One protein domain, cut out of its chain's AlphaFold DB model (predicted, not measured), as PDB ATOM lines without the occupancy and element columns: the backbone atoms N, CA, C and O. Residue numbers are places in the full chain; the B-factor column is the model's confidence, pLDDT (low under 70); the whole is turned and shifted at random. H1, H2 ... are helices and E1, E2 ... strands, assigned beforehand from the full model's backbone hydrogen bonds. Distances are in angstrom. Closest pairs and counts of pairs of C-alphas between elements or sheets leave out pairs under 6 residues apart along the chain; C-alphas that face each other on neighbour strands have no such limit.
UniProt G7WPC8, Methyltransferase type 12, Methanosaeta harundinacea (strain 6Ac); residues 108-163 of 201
ATOM      1  N   SER A 108     190.535 -22.518 363.512       91.94
ATOM      2  CA  SER A 108     191.680 -22.932 362.684       91.94
ATOM      3  C   SER A 108     192.542 -23.985 363.385       91.94
ATOM      4  O   SER A 108     192.861 -25.013 362.801       91.94
ATOM      5  N   VAL A 109     192.819 -23.794 364.680       88.94
ATOM      6  CA  VAL A 109     193.579 -24.769 365.481       88.94
ATOM      7  C   VAL A 109     192.813 -26.087 365.601       88.94
ATOM      8  O   VAL A 109     193.406 -27.164 365.542       88.94
ATOM      9  N   ARG A 110     191.484 -26.029 365.754       87.06
ATOM     10  CA  ARG A 110     190.647 -27.232 365.808       87.06
ATOM     11  C   ARG A 110     190.619 -27.966 364.468       87.06
ATOM     12  O   ARG A 110     190.720 -29.181 364.458       87.06
ATOM     13  N   GLU A 111     190.532 -27.259 363.348       90.00
ATOM     14  CA  GLU A 111     190.566 -27.860 362.008       90.00
ATOM     15  C   GLU A 111     191.893 -28.569 361.714       90.00
ATOM     16  O   GLU A 111     191.883 -29.628 361.085       90.00
ATOM     17  N   GLU A 112     193.006 -28.023 362.209       87.94
ATOM     18  CA  GLU A 112     194.342 -28.621 362.098       87.94
ATOM     19  C   GLU A 112     194.512 -29.862 362.988       87.94
ATOM     20  O   GLU A 112     195.078 -30.865 362.557       87.94
ATOM     21  N   THR A 113     194.028 -29.807 364.232       84.62
ATOM     22  CA  THR A 113     194.288 -30.846 365.252       84.62
ATOM     23  C   THR A 113     193.227 -31.940 365.315       84.62
ATOM     24  O   THR A 113     193.538 -33.080 365.643       84.62
ATOM     25  N   ALA A 114     191.982 -31.612 364.976       75.19
ATOM     26  CA  ALA A 114     190.834 -32.513 364.968       75.19
ATOM     27  C   ALA A 114     190.435 -32.874 363.530       75.19
ATOM     28  O   ALA A 114     189.259 -33.081 363.230       75.19
ATOM     29  N   ALA A 115     191.412 -32.919 362.614       62.88
ATOM     30  CA  ALA A 115     191.163 -33.143 361.195       62.88
ATOM     31  C   ALA A 115     190.372 -34.436 360.924       62.88
ATOM     32  O   ALA A 115     189.624 -34.474 359.941       62.88
ATOM     33  N   ASP A 116     190.487 -35.418 361.824       66.50
ATOM     34  CA  ASP A 116     189.829 -36.718 361.750       66.50
ATOM     35  C   ASP A 116     188.707 -36.948 362.771       66.50
ATOM     36  O   ASP A 116     188.160 -38.046 362.813       66.50
ATOM     37  N   ASP A 117     188.310 -35.935 363.537       81.38
ATOM     38  CA  ASP A 117     187.296 -36.088 364.578       81.38
ATOM     39  C   ASP A 117     185.873 -36.143 363.995       81.38
ATOM     40  O   ASP A 117     185.375 -35.166 363.430       81.38
ATOM     41  N   ASP A 118     185.207 -37.287 364.157       84.44
ATOM     42  CA  ASP A 118     183.823 -37.518 363.722       84.44
ATOM     43  C   ASP A 118     182.811 -36.639 364.465       84.44
ATOM     44  O   ASP A 118     181.691 -36.424 364.000       84.44
ATOM     45  N   LEU A 119     183.215 -36.094 365.611       89.06
ATOM     46  CA  LEU A 119     182.406 -35.206 366.426       89.06
ATOM     47  C   LEU A 119     182.525 -33.746 365.989       89.06
ATOM     48  O   LEU A 119     181.824 -32.897 366.538       89.06
ATOM     49  N   PHE A 120     183.376 -33.420 365.009       90.19
ATOM     50  CA  PHE A 120     183.551 -32.061 364.509       90.19
ATOM     51  C   PHE A 120     183.126 -31.923 363.045       90.19
ATOM     52  O   PHE A 120     183.775 -32.412 362.122       90.19
ATOM     53  N   ASN A 121     182.059 -31.161 362.804       88.62
ATOM     54  CA  ASN A 121     181.631 -30.832 361.450       88.62
ATOM     55  C   ASN A 121     182.377 -29.581 360.957       88.62
ATOM     56  O   ASN A 121     182.047 -28.455 361.331       88.62
ATOM     57  N   LYS A 122     183.366 -29.790 360.079       87.19
ATOM     58  CA  LYS A 122     184.212 -28.731 359.503       87.19
ATOM     59  C   LYS A 122     183.466 -27.713 358.649       87.19
ATOM     60  O   LYS A 122     183.969 -26.613 358.491       87.19
ATOM     61  N   GLU A 123     182.309 -28.042 358.083       87.19
ATOM     62  CA  GLU A 123     181.547 -27.090 357.265       87.19
ATOM     63  C   GLU A 123     180.834 -26.083 358.174       87.19
ATOM     64  O   GLU A 123     181.035 -24.871 358.091       87.19
ATOM     65  N   SER A 124     180.071 -26.603 359.132       88.12
ATOM     66  CA  SER A 124     179.278 -25.811 360.073       88.12
ATOM     67  C   SER A 124     180.092 -25.214 361.230       88.12
ATOM     68  O   SER A 124     179.690 -24.206 361.807       88.12
ATOM     69  N   GLY A 125     181.242 -25.803 361.565       89.94
ATOM     70  CA  GLY A 125     182.054 -25.434 362.724       89.94
ATOM     71  C   GLY A 125     181.499 -25.931 364.060       89.94
ATOM     72  O   GLY A 125     181.962 -25.472 365.107       89.94
ATOM     73  N   TYR A 126     180.519 -26.838 364.057       91.38
ATOM     74  CA  TYR A 126     179.959 -27.405 365.283       91.38
ATOM     75  C   TYR A 126     180.706 -28.648 365.748       91.38
ATOM     76  O   TYR A 126     181.113 -29.496 364.955       91.38
ATOM     77  N   PHE A 127     180.841 -28.744 367.064       90.56
ATOM     78  CA  PHE A 127     181.363 -29.892 367.776       90.56
ATOM     79  C   PHE A 127     180.250 -30.545 368.603       90.56
ATOM     80  O   PHE A 127     179.570 -29.854 369.364       90.56
ATOM     81  N   TYR A 128     180.075 -31.856 368.470       91.31
ATOM     82  CA  TYR A 128     178.999 -32.625 369.089       91.31
ATOM     83  C   TYR A 128     179.536 -33.456 370.254       91.31
ATOM     84  O   TYR A 128     180.375 -34.333 370.085       91.31
ATOM     85  N   LEU A 129     179.036 -33.209 371.459       89.38
ATOM     86  CA  LEU A 129     179.390 -33.989 372.641       89.38
ATOM     87  C   LEU A 129     178.406 -35.150 372.812       89.38
ATOM     88  O   LEU A 129     177.205 -34.935 372.988       89.38
ATOM     89  N   THR A 130     178.929 -36.374 372.781       88.81
ATOM     90  CA  THR A 130     178.159 -37.632 372.822       88.81
ATOM     91  C   THR A 130     178.064 -38.250 374.216       88.81
ATOM     92  O   THR A 130     177.264 -39.156 374.440       88.81
ATOM     93  N   SER A 131     178.828 -37.741 375.184       83.94
ATOM     94  CA  SER A 131     178.734 -38.172 376.578       83.94
ATOM     95  C   SER A 131     177.382 -37.778 377.172       83.94
ATOM     96  O   SER A 131     177.033 -36.597 377.180       83.94
ATOM     97  N   ASN A 132     176.638 -38.755 377.701       78.50
ATOM     98  CA  ASN A 132     175.377 -38.495 378.391       78.50
ATOM     99  C   ASN A 132     175.660 -37.771 379.725       78.50
ATOM    100  O   ASN A 132     176.275 -38.369 380.612       78.50
ATOM    101  N   PRO A 133     175.200 -36.519 379.910       68.44
ATOM    102  CA  PRO A 133     175.456 -35.765 381.136       68.44
ATOM    103  C   PRO A 133     174.757 -36.368 382.368       68.44
ATOM    104  O   PRO A 133     175.165 -36.085 383.492       68.44
ATOM    105  N   GLY A 134     173.731 -37.204 382.178       63.22
ATOM    106  CA  GLY A 134     172.988 -37.899 383.234       63.22
ATOM    107  C   GLY A 134     173.545 -39.267 383.636       63.22
ATOM    108  O   GLY A 134     173.004 -39.885 384.550       63.22
ATOM    109  N   ALA A 135     174.625 -39.751 383.004       58.59
ATOM    110  CA  ALA A 135     175.181 -41.083 383.277       58.59
ATOM    111  C   ALA A 135     175.634 -41.291 384.739       58.59
ATOM    112  O   ALA A 135     175.742 -42.428 385.188       58.59
ATOM    113  N   GLU A 136     175.871 -40.211 385.484       56.53
ATOM    114  CA  GLU A 136     176.267 -40.259 386.896       56.53
ATOM    115  C   GLU A 136     175.075 -40.355 387.872       56.53
ATOM    116  O   GLU A 136     175.253 -40.873 388.967       56.53
ATOM    117  N   ASP A 137     173.865 -39.928 387.477       54.84
ATOM    118  CA  ASP A 137     172.714 -39.736 388.389       54.84
ATOM    119  C   ASP A 137     171.445 -40.513 387.972       54.84
ATOM    120  O   ASP A 137     170.356 -40.244 388.472       54.84
ATOM    121  N   GLN A 138     171.551 -41.471 387.040       53.59
ATOM    122  CA  GLN A 138     170.440 -42.305 386.528       53.59
ATOM    123  C   GLN A 138     169.247 -41.545 385.908       53.59
ATOM    124  O   GLN A 138     168.297 -42.173 385.442       53.59
ATOM    125  N   ASN A 139     169.293 -40.215 385.835       60.78
ATOM    126  CA  ASN A 139     168.279 -39.416 385.161       60.78
ATOM    127  C   ASN A 139     168.524 -39.432 383.648       60.78
ATOM    128  O   ASN A 139     169.564 -38.989 383.155       60.78
ATOM    129  N   GLU A 140     167.549 -39.953 382.906       66.69
ATOM    130  CA  GLU A 140     167.610 -40.075 381.454       66.69
ATOM    131  C   GLU A 140     167.518 -38.690 380.796       66.69
ATOM    132  O   GLU A 140     166.439 -38.133 380.582       66.69
ATOM    133  N   VAL A 141     168.672 -38.103 380.475       78.38
ATOM    134  CA  VAL A 141     168.726 -36.905 379.632       78.38
ATOM    135  C   VAL A 141     168.451 -37.332 378.196       78.38
ATOM    136  O   VAL A 141     169.148 -38.186 377.653       78.38
ATOM    137  N   LYS A 142     167.432 -36.740 377.568       86.12
ATOM    138  CA  LYS A 142     167.137 -37.003 376.155       86.12
ATOM    139  C   LYS A 142     168.221 -36.378 375.270       86.12
ATOM    140  O   LYS A 142     168.580 -35.221 375.498       86.12
ATOM    141  N   PRO A 143     168.726 -37.097 374.255       90.62
ATOM    142  CA  PRO A 143     169.689 -36.527 373.324       90.62
ATOM    143  C   PRO A 143     169.059 -35.399 372.500       90.62
ATOM    144  O   PRO A 143     167.873 -35.442 372.169       90.62
ATOM    145  N   LEU A 144     169.875 -34.407 372.140       89.25
ATOM    146  CA  LEU A 144     169.479 -33.294 371.270       89.25
ATOM    147  C   LEU A 144     169.332 -33.733 369.809       89.25
ATOM    148  O   LEU A 144     168.613 -33.105 369.035       89.25
ATOM    149  N   GLY A 145     170.030 -34.800 369.434       93.12
ATOM    150  CA  GLY A 145     169.990 -35.383 368.106       93.12
ATOM    151  C   GLY A 145     170.976 -36.534 367.993       93.12
ATOM    152  O   GLY A 145     171.446 -37.076 369.000       93.12
ATOM    153  N   ARG A 146     171.266 -36.929 366.755       94.00
ATOM    154  CA  ARG A 146     172.179 -38.029 366.444       94.00
ATOM    155  C   ARG A 146     173.107 -37.632 365.300       94.00
ATOM    156  O   ARG A 146     172.720 -36.830 364.451       94.00
ATOM    157  N   ILE A 147     174.324 -38.161 365.315       92.69
ATOM    158  CA  ILE A 147     175.326 -37.994 364.261       92.69
ATOM    159  C   ILE A 147     175.779 -39.365 363.771       92.69
ATOM    160  O   ILE A 147     175.888 -40.306 364.556       92.69
ATOM    161  N   THR A 148     176.064 -39.469 362.476       92.38
ATOM    162  CA  THR A 148     176.668 -40.669 361.894       92.38
ATOM    163  C   THR A 148     178.180 -40.489 361.833       92.38
ATOM    164  O   THR A 148     178.660 -39.548 361.201       92.38
ATOM    165  N   THR A 149     178.925 -41.367 362.500       89.75
ATOM    166  CA  THR A 149     180.395 -41.374 362.492       89.75
ATOM    167  C   THR A 149     180.929 -41.838 361.132       89.75
ATOM    168  O   THR A 149     180.188 -42.400 360.321       89.75
ATOM    169  N   LYS A 150     182.229 -41.669 360.860       86.38
ATOM    170  CA  LYS A 150     182.847 -42.188 359.623       86.38
ATOM    171  C   LYS A 150     182.792 -43.711 359.541       86.38
ATOM    172  O   LYS A 150     182.779 -44.259 358.442       86.38
ATOM    173  N   ALA A 151     182.727 -44.387 360.687       89.81
ATOM    174  CA  ALA A 151     182.505 -45.828 360.771       89.81
ATOM    175  C   ALA A 151     181.053 -46.240 360.442       89.81
ATOM    176  O   ALA A 151     180.756 -47.430 360.374       89.81
ATOM    177  N   GLY A 152     180.150 -45.277 360.222       92.56
ATOM    178  CA  GLY A 152     178.730 -45.515 359.970       92.56
ATOM    179  C   GLY A 152     177.908 -45.735 361.241       92.56
ATOM    180  O   GLY A 152     176.746 -46.129 361.146       92.56
ATOM    181  N   GLU A 153     178.480 -45.498 362.424       93.44
ATOM    182  CA  GLU A 153     177.768 -45.649 363.692       93.44
ATOM    183  C   GLU A 153     176.864 -44.448 363.940       93.44
ATOM    184  O   GLU A 153     177.263 -43.301 363.759       93.44
ATOM    185  N   ASP A 154     175.644 -44.712 364.394       94.19
ATOM    186  CA  ASP A 154     174.667 -43.680 364.715       94.19
ATOM    187  C   ASP A 154     174.694 -43.380 366.222       94.19
ATOM    188  O   ASP A 154     174.221 -44.170 367.050       94.19
ATOM    189  N   VAL A 155     175.281 -42.240 366.588       93.25
ATOM    190  CA  VAL A 155     175.616 -41.890 367.975       93.25
ATOM    191  C   VAL A 155     174.791 -40.683 368.435       93.25
ATOM    192  O   VAL A 155     174.756 -39.660 367.747       93.25
ATOM    193  N   PRO A 156     174.117 -40.752 369.599       94.25
ATOM    194  CA  PRO A 156     173.409 -39.602 370.151       94.25
ATOM    195  C   PRO A 156     174.379 -38.512 370.622       94.25
ATOM    196  O   PRO A 156     175.422 -38.814 371.200       94.25
ATOM    197  N   TYR A 157     173.994 -37.247 370.462       92.69
ATOM    198  CA  TYR A 157     174.687 -36.115 371.080       92.69
ATOM    199  C   TYR A 157     173.769 -35.350 372.035       92.69
ATOM    200  O   TYR A 157     172.560 -35.242 371.828       92.69
ATOM    201  N   TYR A 158     174.366 -34.800 373.090       89.50
ATOM    202  CA  TYR A 158     173.665 -34.142 374.199       89.50
ATOM    203  C   TYR A 158     174.004 -32.659 374.314       89.50
ATOM    204  O   TYR A 158     173.311 -31.917 375.003       89.50
ATOM    205  N   ARG A 159     175.065 -32.213 373.638       88.00
ATOM    206  CA  ARG A 159     175.489 -30.815 373.605       88.00
ATOM    207  C   ARG A 159     176.176 -30.519 372.281       88.00
ATOM    208  O   ARG A 159     176.860 -31.374 371.725       88.00
ATOM    209  N   MET A 160     175.973 -29.307 371.784       90.38
ATOM    210  CA  MET A 160     176.565 -28.815 370.548       90.38
ATOM    211  C   MET A 160     177.302 -27.514 370.855       90.38
ATOM    212  O   MET A 160     176.713 -26.596 371.413       90.38
ATOM    213  N   MET A 161     178.581 -27.445 370.496       90.94
ATOM    214  CA  MET A 161     179.437 -26.285 370.740       90.94
ATOM    215  C   MET A 161     179.882 -25.682 369.416       90.94
ATOM    216  O   MET A 161     180.379 -26.394 368.542       90.94
ATOM    217  N   ARG A 162     179.756 -24.365 369.261       92.19
ATOM    218  CA  ARG A 162     180.248 -23.666 368.074       92.19
ATOM    219  C   ARG A 162     181.731 -23.339 368.211       92.19
ATOM    220  O   ARG A 162     182.186 -22.763 369.198       92.19
ATOM    221  N   SER A 163     182.501 -23.674 367.187       92.31
ATOM    222  CA  SER A 163     183.865 -23.179 367.009       92.31
ATOM    223  C   SER A 163     183.836 -21.923 366.151       92.31
ATOM    224  O   SER A 163     183.098 -21.853 365.169       92.31
TER     225      SER A 163
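This is residues 108 to 163 of the 201 residues of the protein "Methyltransferase type 12" of Methanosaeta harundinacea (strain 6Ac) (UniProt G7WPC8). With little regular structure, two small strand pairs, E1 with E4 and hairpin E2 with E3, meet at a corner where E3 runs on into E4 at 79 degrees; H1 lies at one end, and loop 130 to 144 reaches the other. The 56 residues include H1, E1, E2, E3, E4 in that order, mixed class, both sheets antiparallel, with 22 residues in named elements. It is only just loose, close to compact: radius of gyration of the C-alphas 12.4 A, spans 37 by 23 by 16 A.

Look at E1, residues 126 to 129, antiparallel to E4, residues 159 to 162, at 154 degrees; N 127 and O 161 are within hydrogen-bond range, 2.8 A. E2, residues 145 to 148, and E3, residues 154 to 157, form a hairpin at 141 degrees; N 147 and O 155 are within range, 2.9 A. H1, residues 108 to 113, is apart from E2, E3 and E4; every O i to N i+4 pair in it is within range.

Find C-alpha 108 at (191.680, -22.932, 362.684); H1 runs 8.7 A. E4 runs 10.2 A to C-alpha 162 at (180.248, -23.666, 368.074).

The printed part has no cut; links H1 to E1 and E1 to E2 are long. Residues 115 to 116 and 133 to 140 have pLDDT under 70.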